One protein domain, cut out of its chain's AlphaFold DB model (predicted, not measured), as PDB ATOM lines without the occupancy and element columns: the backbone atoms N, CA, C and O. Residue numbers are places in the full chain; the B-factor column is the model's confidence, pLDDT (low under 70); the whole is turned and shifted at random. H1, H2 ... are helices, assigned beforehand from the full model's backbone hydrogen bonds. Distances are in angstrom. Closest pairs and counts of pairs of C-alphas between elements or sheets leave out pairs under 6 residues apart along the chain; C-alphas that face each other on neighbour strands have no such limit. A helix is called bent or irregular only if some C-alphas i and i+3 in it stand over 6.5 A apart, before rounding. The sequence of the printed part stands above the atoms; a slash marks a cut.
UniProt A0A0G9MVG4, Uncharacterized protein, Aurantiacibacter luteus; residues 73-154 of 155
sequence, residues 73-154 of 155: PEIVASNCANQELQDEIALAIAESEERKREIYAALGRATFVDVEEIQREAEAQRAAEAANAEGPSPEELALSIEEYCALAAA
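This is residues 73 to 154 of the 155 residues of an uncharacterized protein of Aurantiacibacter luteus (UniProt A0A0G9MVG4). An open, elongated loop of chain is built on one long helix, H1, which makes the longest axis; H2 folds back from the far end of H1 at a slant, meeting it only at the corner, and the long link after H2 comes back round to the beginning of H1, where the short helix H3 packs on it. The middle of this frame is empty: residues 85 to 103 of H1 stand free along one side, and residues 120 to 142, the later part of H2 and much of the link after it, stand free along the other. The printed part has 82 residues, with three named helices in the order H1, H2, H3 and no named strand, and its class is all helix. It is extended, with a radius of gyration of the C-alphas of 19.0 A, and its C-alphas span 59 by 27 by 15 A along the three main axes.

The printed part begins with H1, residues 73 to 110, whose first C-alpha, that of Pro 73, is at (61.457, 64.956, -48.630). H1 has 38 residues and measures 55.5 A from first to last C-alpha, ending with C-alpha 110 at (42.788, 13.118, -42.252). Its N-to-C direction is (-0.37, -0.92, 0.14), with y falling from its first C-alpha to its last. After residues 111 to 114 comes H2, residues 115 to 130, 16 residues and 22.3 A from first to last C-alpha. Its N-to-C direction is (0.15, 0.92, 0.35), with y now rising. Residues 131 to 144 hold no named element. H3, residues 145 to 152, is the shortest helix, with 8 residues and 10.3 A from first to last C-alpha, and it ends with C-alpha 152 at (54.582, 64.087, -44.443). Residues 153 and 154 follow it.

H1 is the longest helix and touches both of the others. H1 and H2 touch only at the corner by their link, and only just, with 3 pairs of C-alphas within 8 A. H1 touches H2 with residues 105 to 109 alone, and H2 touches H1 with residue 115 alone; the closest C-alphas of the two are those of Gly 108 and Val 115, 6.2 A apart. The two helices run opposite ways at a shallow tilt of 32 degrees, and their centres are 21.8 A apart. H1 and H3 touch with 7 pairs of C-alphas within 8 A, and here H1 takes part with residues 76 to 84 alone. Their closest C-alphas are those of Cys 80 and Cys 149, 6.1 A apart. H1 and H3 run opposite ways at a shallow tilt of 26 degrees. H2 and H3 are apart. In H1, H2 and H3 every O i to N i+4 pair is within hydrogen-bond range, and no helix is bent or irregular.

The two C-alphas farthest apart are those of Phe 112 and Ala 154, at 59.3 A, while the first and last printed C-alphas, those of Pro 73 and Ala 154, are 8.6 A apart. The printed part has no cut, and in the full chain of 155 residues it covers residues 73 to 154. The link from H1 to H2, of 4 residues, is tight; the link from H2 to H3, of 14 residues, is long, and its C-alphas lie 14 to 18 A from the mean of all C-alphas. The mean pLDDT of the printed part is 88.4, with means of 94 for H1, 91 for H2 and 85 for H3. The model's confidence is under 70 at residues 139 to 140, in the long link.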
ATOM      1  N   PRO A  73      62.285  65.442 -47.523       88.25
ATOM      2  CA  PRO A  73      61.457  64.956 -48.630       88.25
ATOM      3  C   PRO A  73      61.944  63.628 -49.227       88.25
ATOM      4  O   PRO A  73      61.134  62.767 -49.569       88.25
ATOM      5  N   GLU A  74      63.261  63.426 -49.337       88.75
ATOM      6  CA  GLU A  74      63.832  62.160 -49.818       88.75
ATOM      7  C   GLU A  74      63.605  61.023 -48.815       88.75
ATOM      8  O   GLU A  74      63.378  59.877 -49.212       88.75
ATOM      9  N   ILE A  75      63.640  61.330 -47.515       90.00
ATOM     10  CA  ILE A  75      63.332  60.366 -46.455       90.00
ATOM     11  C   ILE A  75      61.875  59.924 -46.575       90.00
ATOM     12  O   ILE A  75      61.623  58.719 -46.658       90.00
ATOM     13  N   VAL A  76      60.942  60.878 -46.642       91.12
ATOM     14  CA  VAL A  76      59.504  60.605 -46.769       91.12
ATOM     15  C   VAL A  76      59.223  59.781 -48.021       91.12
ATOM     16  O   VAL A  76      58.615  58.719 -47.915       91.12
ATOM     17  N   ALA A  77      59.753  60.186 -49.178       90.19
ATOM     18  CA  ALA A  77      59.582  59.443 -50.424       90.19
ATOM     19  C   ALA A  77      60.100  57.996 -50.318       90.19
ATOM     20  O   ALA A  77      59.418  57.061 -50.739       90.19
ATOM     21  N   SER A  78      61.277  57.794 -49.709       90.75
ATOM     22  CA  SER A  78      61.837  56.450 -49.520       90.75
ATOM     23  C   SER A  78      60.999  55.580 -48.578       90.75
ATOM     24  O   SER A  78      60.848  54.386 -48.819       90.75
ATOM     25  N   ASN A  79      60.424  56.168 -47.526       92.19
ATOM     26  CA  ASN A  79      59.584  55.443 -46.577       92.19
ATOM     27  C   ASN A  79      58.245  55.050 -47.203       92.19
ATOM     28  O   ASN A  79      57.824  53.912 -47.037       92.19
ATOM     29  N   CYS A  80      57.624  55.949 -47.966       93.12
ATOM     30  CA  CYS A  80      56.366  55.683 -48.663       93.12
ATOM     31  C   CYS A  80      56.499  54.538 -49.672       93.12
ATOM     32  O   CYS A  80      55.742  53.576 -49.605       93.12
ATOM     33  N   ALA A  81      57.536  54.569 -50.517       92.69
ATOM     34  CA  ALA A  81      57.802  53.484 -51.462       92.69
ATOM     35  C   ALA A  81      58.071  52.140 -50.754       92.69
ATOM     36  O   ALA A  81      57.652  51.080 -51.216       92.69
ATOM     37  N   ASN A  82      58.759  52.173 -49.608       92.88
ATOM     38  CA  ASN A  82      58.980  50.971 -48.808       92.88
ATOM     39  C   ASN A  82      57.691  50.458 -48.156       92.88
ATOM     40  O   ASN A  82      57.558  49.247 -48.000       92.88
ATOM     41  N   GLN A  83      56.772  51.344 -47.765       92.00
ATOM     42  CA  GLN A  83      55.498  50.957 -47.168       92.00
ATOM     43  C   GLN A  83      54.600  50.262 -48.193       92.00
ATOM     44  O   GLN A  83      54.082  49.190 -47.908       92.00
ATOM     45  N   GLU A  84      54.499  50.806 -49.406       92.00
ATOM     46  CA  GLU A  84      53.761  50.175 -50.509       92.00
ATOM     47  C   GLU A  84      54.281  48.756 -50.790       92.00
ATOM     48  O   GLU A  84      53.511  47.798 -50.844       92.00
ATOM     49  N   LEU A  85      55.606  48.590 -50.871       94.44
ATOM     50  CA  LEU A  85      56.216  47.275 -51.063       94.44
ATOM     51  C   LEU A  85      55.948  46.323 -49.884       94.44
ATOM     52  O   LEU A  85      55.728  45.128 -50.087       94.44
ATOM     53  N   GLN A  86      55.998  46.824 -48.646       93.25
ATOM     54  CA  GLN A  86      55.699  46.014 -47.466       93.25
ATOM     55  C   GLN A  86      54.257  45.516 -47.478       93.25
ATOM     56  O   GLN A  86      54.030  44.345 -47.176       93.25
ATOM     57  N   ASP A  87      53.313  46.362 -47.870       92.00
ATOM     58  CA  ASP A  87      51.900  46.013 -47.952       92.00
ATOM     59  C   ASP A  87      51.647  44.946 -49.023       92.00
ATOM     60  O   ASP A  87      50.970  43.950 -48.758       92.00
ATOM     61  N   GLU A  88      52.256  45.084 -50.205       94.56
ATOM     62  CA  GLU A  88      52.190  44.066 -51.261       94.56
ATOM     63  C   GLU A  88      52.723  42.708 -50.780       94.56
ATOM     64  O   GLU A  88      52.100  41.660 -50.988       94.56
ATOM     65  N   ILE A  89      53.870  42.715 -50.093       95.88
ATOM     66  CA  ILE A  89      54.473  41.502 -49.532       95.88
ATOM     67  C   ILE A  89      53.581  40.919 -48.430       95.88
ATOM     68  O   ILE A  89      53.386  39.702 -48.387       95.88
ATOM     69  N   ALA A  90      53.024  41.754 -47.554       95.44
ATOM     70  CA  ALA A  90      52.150  41.324 -46.470       95.44
ATOM     71  C   ALA A  90      50.882  40.650 -47.007       95.44
ATOM     72  O   ALA A  90      50.506  39.584 -46.514       95.44
ATOM     73  N   LEU A  91      50.277  41.201 -48.065       95.12
ATOM     74  CA  LEU A  91      49.139  40.592 -48.755       95.12
ATOM     75  C   LEU A  91      49.499  39.216 -49.332       95.12
ATOM     76  O   LEU A  91      48.784  38.240 -49.100       95.12
ATOM     77  N   ALA A  92      50.640  39.104 -50.018       95.25
ATOM     78  CA  ALA A  92      51.096  37.834 -50.582       95.25
ATOM     79  C   ALA A  92      51.404  36.779 -49.499       95.25
ATOM     80  O   ALA A  92      51.121  35.587 -49.667       95.25
ATOM     81  N   ILE A  93      51.977  37.206 -48.368       95.94
ATOM     82  CA  ILE A  93      52.219  36.341 -47.211       95.94
ATOM     83  C   ILE A  93      50.889  35.879 -46.620       95.94
ATOM     84  O   ILE A  93      50.728  34.675 -46.421       95.94
ATOM     85  N   ALA A  94      49.934  36.783 -46.398       95.69
ATOM     86  CA  ALA A  94      48.622  36.456 -45.850       95.69
ATOM     87  C   ALA A  94      47.893  35.409 -46.710       95.69
ATOM     88  O   ALA A  94      47.453  34.387 -46.182       95.69
ATOM     89  N   GLU A  95      47.877  35.584 -48.035       95.44
ATOM     90  CA  GLU A  95      47.313  34.600 -48.968       95.44
ATOM     91  C   GLU A  95      48.049  33.248 -48.882       95.44
ATOM     92  O   GLU A  95      47.450  32.166 -48.898       95.44
ATOM     93  N   SER A  96      49.383  33.266 -48.776       96.06
ATOM     94  CA  SER A  96      50.149  32.034 -48.581       96.06
ATOM     95  C   SER A  96      49.835  31.359 -47.248       96.06
ATOM     96  O   SER A  96      49.859  30.127 -47.188       96.06
ATOM     97  N   GLU A  97      49.628  32.116 -46.179       95.62
ATOM     98  CA  GLU A  97      49.315  31.568 -44.869       95.62
ATOM     99  C   GLU A  97      47.916  30.974 -44.816       95.62
ATOM    100  O   GLU A  97      47.753  29.901 -44.241       95.62
ATOM    101  N   GLU A  98      46.925  31.608 -45.446       94.31
ATOM    102  CA  GLU A  98      45.579  31.044 -45.577       94.31
ATOM    103  C   GLU A  98      45.624  29.680 -46.257       94.31
ATOM    104  O   GLU A  98      45.171  28.687 -45.684       94.31
ATOM    105  N   ARG A  99      46.310  29.585 -47.402       95.31
ATOM    106  CA  ARG A  99      46.493  28.306 -48.101       95.31
ATOM    107  C   ARG A  99      47.207  27.263 -47.243       95.31
ATOM    108  O   ARG A  99      46.824  26.095 -47.236       95.31
ATOM    109  N   LYS A 100      48.243  27.656 -46.491       94.88
ATOM    110  CA  LYS A 100      48.929  26.744 -45.558       94.88
ATOM    111  C   LYS A 100      47.973  26.261 -44.468       94.88
ATOM    112  O   LYS A 100      47.922  25.058 -44.219       94.88
ATOM    113  N   ARG A 101      47.203  27.162 -43.846       92.88
ATOM    114  CA  ARG A 101      46.205  26.825 -42.817       92.88
ATOM    115  C   ARG A 101      45.192  25.813 -43.347       92.88
ATOM    116  O   ARG A 101      44.940  24.816 -42.676       92.88
ATOM    117  N   GLU A 102      44.679  26.008 -44.559       94.31
ATOM    118  CA  GLU A 102      43.747  25.074 -45.201       94.31
ATOM    119  C   GLU A 102      44.356  23.685 -45.418       94.31
ATOM    120  O   GLU A 102      43.738  22.676 -45.063       94.31
ATOM    121  N   ILE A 103      45.580  23.624 -45.953       96.31
ATOM    122  CA  ILE A 103      46.295  22.365 -46.201       96.31
ATOM    123  C   ILE A 103      46.553  21.620 -44.887       96.31
ATOM    124  O   ILE A 103      46.279  20.422 -44.796       96.31
ATOM    125  N   TYR A 104      47.045  22.310 -43.854       92.94
ATOM    126  CA  TYR A 104      47.314  21.692 -42.554       92.94
ATOM    127  C   TYR A 104      46.034  21.266 -41.835       92.94
ATOM    128  O   TYR A 104      46.007  20.188 -41.246       92.94
ATOM    129  N   ALA A 105      44.956  22.045 -41.931       93.12
ATOM    130  CA  ALA A 105      43.654  21.654 -41.400       93.12
ATOM    131  C   ALA A 105      43.105  20.407 -42.116       93.12
ATOM    132  O   ALA A 105      42.580  19.500 -41.474       93.12
ATOM    133  N   ALA A 106      43.256  20.325 -43.442       94.25
ATOM    134  CA  ALA A 106      42.864  19.144 -44.210       94.25
ATOM    135  C   ALA A 106      43.689  17.907 -43.828       94.25
ATOM    136  O   ALA A 106      43.122  16.824 -43.681       94.25
ATOM    137  N   LEU A 107      44.998  18.074 -43.617       95.88
ATOM    138  CA  LEU A 107      45.867  17.008 -43.131       95.88
ATOM    139  C   LEU A 107      45.453  16.548 -41.728       95.88
ATOM    140  O   LEU A 107      45.248  15.358 -41.539       95.88
ATOM    141  N   GLY A 108      45.249  17.473 -40.785       93.94
ATOM    142  CA  GLY A 108      44.833  17.163 -39.412       93.94
ATOM    143  C   GLY A 108      43.524  16.373 -39.352       93.94
ATOM    144  O   GLY A 108      43.468  15.333 -38.695       93.94
ATOM    145  N   ARG A 109      42.520  16.779 -40.145       93.25
ATOM    146  CA  ARG A 109      41.257  16.033 -40.289       93.25
ATOM    147  C   ARG A 109      41.460  14.621 -40.842       93.25
ATOM    148  O   ARG A 109      40.735  13.704 -40.469       93.25
ATOM    149  N   ALA A 110      42.431  14.437 -41.735       93.88
ATOM    150  CA  ALA A 110      42.788  13.118 -42.252       93.88
ATOM    151  C   ALA A 110      43.620  12.290 -41.253       93.88
ATOM    152  O   ALA A 110      43.689  11.068 -41.384       93.88
ATOM    153  N   THR A 111      44.246  12.926 -40.258       88.69
ATOM    154  CA  THR A 111      45.190  12.296 -39.330       88.69
ATOM    155  C   THR A 111      44.789  12.491 -37.870       88.69
ATOM    156  O   THR A 111      45.484  13.210 -37.179       88.69
ATOM    157  N   PHE A 112      43.726  11.851 -37.371       87.12
ATOM    158  CA  PHE A 112      43.379  11.731 -35.929       87.12
ATOM    159  C   PHE A 112      43.608  12.973 -35.020       87.12
ATOM    160  O   PHE A 112      43.782  12.818 -33.813       87.12
ATOM    161  N   VAL A 113      43.620  14.190 -35.569       91.56
ATOM    162  CA  VAL A 113      43.864  15.454 -34.867       91.56
ATOM    163  C   VAL A 113      42.544  16.212 -34.869       91.56
ATOM    164  O   VAL A 113      41.935  16.378 -35.925       91.56
ATOM    165  N   ASP A 114      42.106  16.658 -33.693       89.94
ATOM    166  CA  ASP A 114      40.885  17.449 -33.518       89.94
ATOM    167  C   ASP A 114      41.171  18.912 -33.888       89.94
ATOM    168  O   ASP A 114      41.714  19.696 -33.107       89.94
ATOM    169  N   VAL A 115      40.903  19.262 -35.146       91.88
ATOM    170  CA  VAL A 115      41.192  20.597 -35.690       91.88
ATOM    171  C   VAL A 115      40.202  21.624 -35.139       91.88
ATOM    172  O   VAL A 115      40.555  22.788 -34.948       91.88
ATOM    173  N   GLU A 116      38.974  21.195 -34.866       93.06
ATOM    174  CA  GLU A 116      37.877  22.012 -34.369       93.06
ATOM    175  C   GLU A 116      38.107  22.464 -32.920       93.06
ATOM    176  O   GLU A 116      37.799  23.606 -32.567       93.06
ATOM    177  N   GLU A 117      38.655  21.596 -32.067       93.75
ATOM    178  CA  GLU A 117      39.095  21.955 -30.716       93.75
ATOM    179  C   GLU A 117      40.226  22.990 -30.759       93.75
ATOM    180  O   GLU A 117      40.102  24.050 -30.142       93.75
ATOM    181  N   ILE A 118      41.256  22.759 -31.580       91.44
ATOM    182  CA  ILE A 118      42.399  23.676 -31.732       91.44
ATOM    183  C   ILE A 118      41.953  25.060 -32.226       91.44
ATOM    184  O   ILE A 118      42.412  26.085 -31.719       91.44
ATOM    185  N   GLN A 119      41.050  25.121 -33.211       91.88
ATOM    186  CA  GLN A 119      40.533  26.397 -33.721       91.88
ATOM    187  C   GLN A 119      39.775  27.179 -32.644       91.88
ATOM    188  O   GLN A 119      39.970  28.389 -32.514       91.88
ATOM    189  N   ARG A 120      38.965  26.487 -31.837       94.31
ATOM    190  CA  ARG A 120      38.187  27.092 -30.749       94.31
ATOM    191  C   ARG A 120      39.085  27.670 -29.659       94.31
ATOM    192  O   ARG A 120      38.839  28.778 -29.187       94.31
ATOM    193  N   GLU A 121      40.129  26.941 -29.272       93.06
ATOM    194  CA  GLU A 121      41.126  27.424 -28.315       93.06
ATOM    195  C   GLU A 121      41.883  28.641 -28.862       93.06
ATOM    196  O   GLU A 121      42.021  29.647 -28.165       93.06
ATOM    197  N   ALA A 122      42.294  28.603 -30.134       91.38
ATOM    198  CA  ALA A 122      42.987  29.713 -30.786       91.38
ATOM    199  C   ALA A 122      42.112  30.973 -30.924       91.38
ATOM    200  O   ALA A 122      42.609  32.096 -30.840       91.38
ATOM    201  N   GLU A 123      40.807  30.827 -31.155       93.56
ATOM    202  CA  GLU A 123      39.853  31.944 -31.141       93.56
ATOM    203  C   GLU A 123      39.679  32.535 -29.741       93.56
ATOM    204  O   GLU A 123      39.734  33.755 -29.586       93.56
ATOM    205  N   ALA A 124      39.532  31.684 -28.721       92.75
ATOM    206  CA  ALA A 124      39.429  32.126 -27.333       92.75
ATOM    207  C   ALA A 124      40.688  32.884 -26.881       92.75
ATOM    208  O   ALA A 124      40.585  33.929 -26.237       92.75
ATOM    209  N   GLN A 125      41.871  32.400 -27.272       90.19
ATOM    210  CA  GLN A 125      43.138  33.063 -26.987       90.19
ATOM    211  C   GLN A 125      43.252  34.417 -27.702       90.19
ATOM    212  O   GLN A 125      43.532  35.422 -27.051       90.19
ATOM    213  N   ARG A 126      42.952  34.483 -29.008       89.75
ATOM    214  CA  ARG A 126      42.968  35.751 -29.764       89.75
ATOM    215  C   ARG A 126      42.005  36.788 -29.188       89.75
ATOM    216  O   ARG A 126      42.347  37.964 -29.128       89.75
ATOM    217  N   ALA A 127      40.819  36.373 -28.743       89.94
ATOM    218  CA  ALA A 127      39.856  37.270 -28.105       89.94
ATOM    219  C   ALA A 127      40.379  37.833 -26.771       89.94
ATOM    220  O   ALA A 127      40.187  39.015 -26.481       89.94
ATOM    221  N   ALA A 128      41.069  37.010 -25.974       88.62
ATOM    222  CA  ALA A 128      41.698  37.448 -24.732       88.62
ATOM    223  C   ALA A 128      42.883  38.400 -24.979       88.62
ATOM    224  O   ALA A 128      43.057  39.369 -24.242       88.62
ATOM    225  N   GLU A 129      43.679  38.158 -26.021       85.94
ATOM    226  CA  GLU A 129      44.800  39.021 -26.412       85.94
ATOM    227  C   GLU A 129      44.315  40.368 -26.968       85.94
ATOM    228  O   GLU A 129      44.811  41.415 -26.557       85.94
ATOM    229  N   ALA A 130      43.281  40.366 -27.816       82.88
ATOM    230  CA  ALA A 130      42.686  41.587 -28.360       82.88
ATOM    231  C   ALA A 130      42.105  42.504 -27.268       82.88
ATOM    232  O   ALA A 130      42.181  43.725 -27.385       82.88
ATOM    233  N   ALA A 131      41.571  41.933 -26.183       78.75
ATOM    234  CA  ALA A 131      41.066  42.699 -25.043       78.75
ATOM    235  C   ALA A 131      42.167  43.445 -24.261       78.75
ATOM    236  O   ALA A 131      41.851  44.356 -23.500       78.75
ATOM    237  N   ASN A 132      43.438  43.072 -24.445       81.38
ATOM    238  CA  ASN A 132      44.597  43.658 -23.765       81.38
ATOM    239  C   ASN A 132      45.549  44.395 -24.728       81.38
ATOM    240  O   ASN A 132      46.685  44.688 -24.359       81.38
ATOM    241  N   ALA A 133      45.130  44.667 -25.966       80.19
ATOM    242  CA  ALA A 133      45.989  45.312 -26.953       80.19
ATOM    243  C   ALA A 133      46.180  46.815 -26.652       80.19
ATOM    244  O   ALA A 133      45.249  47.605 -26.781       80.19
ATOM    245  N   GLU A 134      47.408  47.219 -26.311       76.06
ATOM    246  CA  GLU A 134      47.861  48.619 -26.179       76.06
ATOM    247  C   GLU A 134      48.391  49.161 -27.525       76.06
ATOM    248  O   GLU A 134      49.528  49.614 -27.646       76.06
ATOM    249  N   GLY A 135      47.579  49.042 -28.576       72.94
ATOM    250  CA  GLY A 135      47.890  49.582 -29.902       72.94
ATOM    251  C   GLY A 135      47.284  50.972 -30.132       72.94
ATOM    252  O   GLY A 135      46.346  51.346 -29.423       72.94
ATOM    253  N   PRO A 136      47.776  51.725 -31.137       75.19
ATOM    254  CA  PRO A 136      47.093  52.929 -31.598       75.19
ATOM    255  C   PRO A 136      45.658  52.584 -32.004       75.19
ATOM    256  O   PRO A 136      45.387  51.540 -32.608       75.19
ATOM    257  N   SER A 137      44.732  53.452 -31.626       73.62
ATOM    258  CA  SER A 137      43.314  53.284 -31.904       73.62
ATOM    259  C   SER A 137      43.040  53.302 -33.417       73.62
ATOM    260  O   SER A 137      43.784  53.914 -34.186       73.62
ATOM    261  N   PRO A 138      41.944  52.676 -33.881       71.38
ATOM    262  CA  PRO A 138      41.553  52.724 -35.291       71.38
ATOM    263  C   PRO A 138      41.358  54.149 -35.830       71.38
ATOM    264  O   PRO A 138      41.549  54.382 -37.018       71.38
ATOM    265  N   GLU A 139      40.999  55.101 -34.964       68.38
ATOM    266  CA  GLU A 139      40.887  56.522 -35.318       68.38
ATOM    267  C   GLU A 139      42.262  57.174 -35.538       68.38
ATOM    268  O   GLU A 139      42.401  58.029 -36.409       68.38
ATOM    269  N   GLU A 140      43.298  56.741 -34.813       62.25
ATOM    270  CA  GLU A 140      44.685  57.191 -35.013       62.25
ATOM    271  C   GLU A 140      45.316  56.586 -36.280       62.25
ATOM    272  O   GLU A 140      46.170  57.208 -36.908       62.25
ATOM    273  N   LEU A 141      44.868  55.403 -36.708       71.19
ATOM    274  CA  LEU A 141      45.301  54.744 -37.950       71.19
ATOM    275  C   LEU A 141      44.405  55.066 -39.161       71.19
ATOM    276  O   LEU A 141      44.504  54.401 -40.189       71.19
ATOM    277  N   ALA A 142      43.515  56.055 -39.056       70.12
ATOM    278  CA  ALA A 142      42.443  56.263 -40.030       70.12
ATOM    279  C   ALA A 142      42.896  56.799 -41.399       70.12
ATOM    280  O   ALA A 142      42.139  56.698 -42.364       70.12
ATOM    281  N   LEU A 143      44.090  57.387 -41.493       78.94
ATOM    282  CA  LEU A 143      44.600  57.914 -42.756       78.94
ATOM    283  C   LEU A 143      45.167  56.779 -43.611       78.94
ATOM    284  O   LEU A 143      45.919  55.926 -43.140       78.94
ATOM    285  N   SER A 144      44.831  56.805 -44.895       82.31
ATOM    286  CA  SER A 144      45.472  55.961 -45.896       82.31
ATOM    287  C   SER A 144      46.960  56.301 -46.026       82.31
ATOM    288  O   SER A 144      47.404  57.400 -45.684       82.31
ATOM    289  N   ILE A 145      47.750  55.365 -46.557       81.56
ATOM    290  CA  ILE A 145      49.183  55.586 -46.807       81.56
ATOM    291  C   ILE A 145      49.396  56.808 -47.702       81.56
ATOM    292  O   ILE A 145      50.270  57.622 -47.419       81.56
ATOM    293  N   GLU A 146      48.555  56.989 -48.722       82.50
ATOM    294  CA  GLU A 146      48.602  58.153 -49.609       82.50
ATOM    295  C   GLU A 146      48.398  59.467 -48.839       82.50
ATOM    296  O   GLU A 146      49.134  60.432 -49.052       82.50
ATOM    297  N   GLU A 147      47.450  59.502 -47.899       86.38
ATOM    298  CA  GLU A 147      47.186  60.678 -47.062       86.38
ATOM    299  C   GLU A 147      48.329  60.947 -46.076       86.38
ATOM    300  O   GLU A 147      48.743  62.096 -45.913       86.38
ATOM    301  N   TYR A 148      48.893  59.901 -45.468       84.62
ATOM    302  CA  TYR A 148      50.066  60.015 -44.599       84.62
ATOM    303  C   TYR A 148      51.288  60.542 -45.353       84.62
ATOM    304  O   TYR A 148      51.959  61.467 -44.890       84.62
ATOM    305  N   CYS A 149      51.558  59.992 -46.532       87.38
ATOM    306  CA  CYS A 149      52.666  60.395 -47.385       87.38
ATOM    307  C   CYS A 149      52.506  61.827 -47.901       87.38
ATOM    308  O   CYS A 149      53.473  62.590 -47.912       87.38
ATOM    309  N   ALA A 150      51.283  62.228 -48.260       85.56
ATOM    310  CA  ALA A 150      50.982  63.594 -48.676       85.56
ATOM    311  C   ALA A 150      51.169  64.608 -47.535       85.56
ATOM    312  O   ALA A 150      51.733  65.679 -47.759       85.56
ATOM    313  N   LEU A 151      50.740  64.273 -46.313       86.00
ATOM    314  CA  LEU A 151      50.948  65.119 -45.133       86.00
ATOM    315  C   LEU A 151      52.431  65.232 -44.765       86.00
ATOM    316  O   LEU A 151      52.908  66.331 -44.491       86.00
ATOM    317  N   ALA A 152      53.164  64.118 -44.793       83.38
ATOM    318  CA  ALA A 152      54.582  64.087 -44.443       83.38
ATOM    319  C   ALA A 152      55.459  64.850 -45.450       83.38
ATOM    320  O   ALA A 152      56.473  65.418 -45.064       83.38
ATOM    321  N   ALA A 153      55.066  64.899 -46.724       81.50
ATOM    322  CA  ALA A 153      55.777  65.654 -47.755       81.50
ATOM    323  C   ALA A 153      55.489  67.172 -47.734       81.50
ATOM    324  O   ALA A 153      56.174  67.927 -48.422       81.50
ATOM    325  N   ALA A 154      54.462  67.615 -46.998       78.75
ATOM    326  CA  ALA A 154      54.022  69.012 -46.942       78.75
ATOM    327  C   ALA A 154      54.566  69.805 -45.734       78.75
ATOM    328  O   ALA A 154      54.363  71.022 -45.681       78.75
TER     329      ALA A 154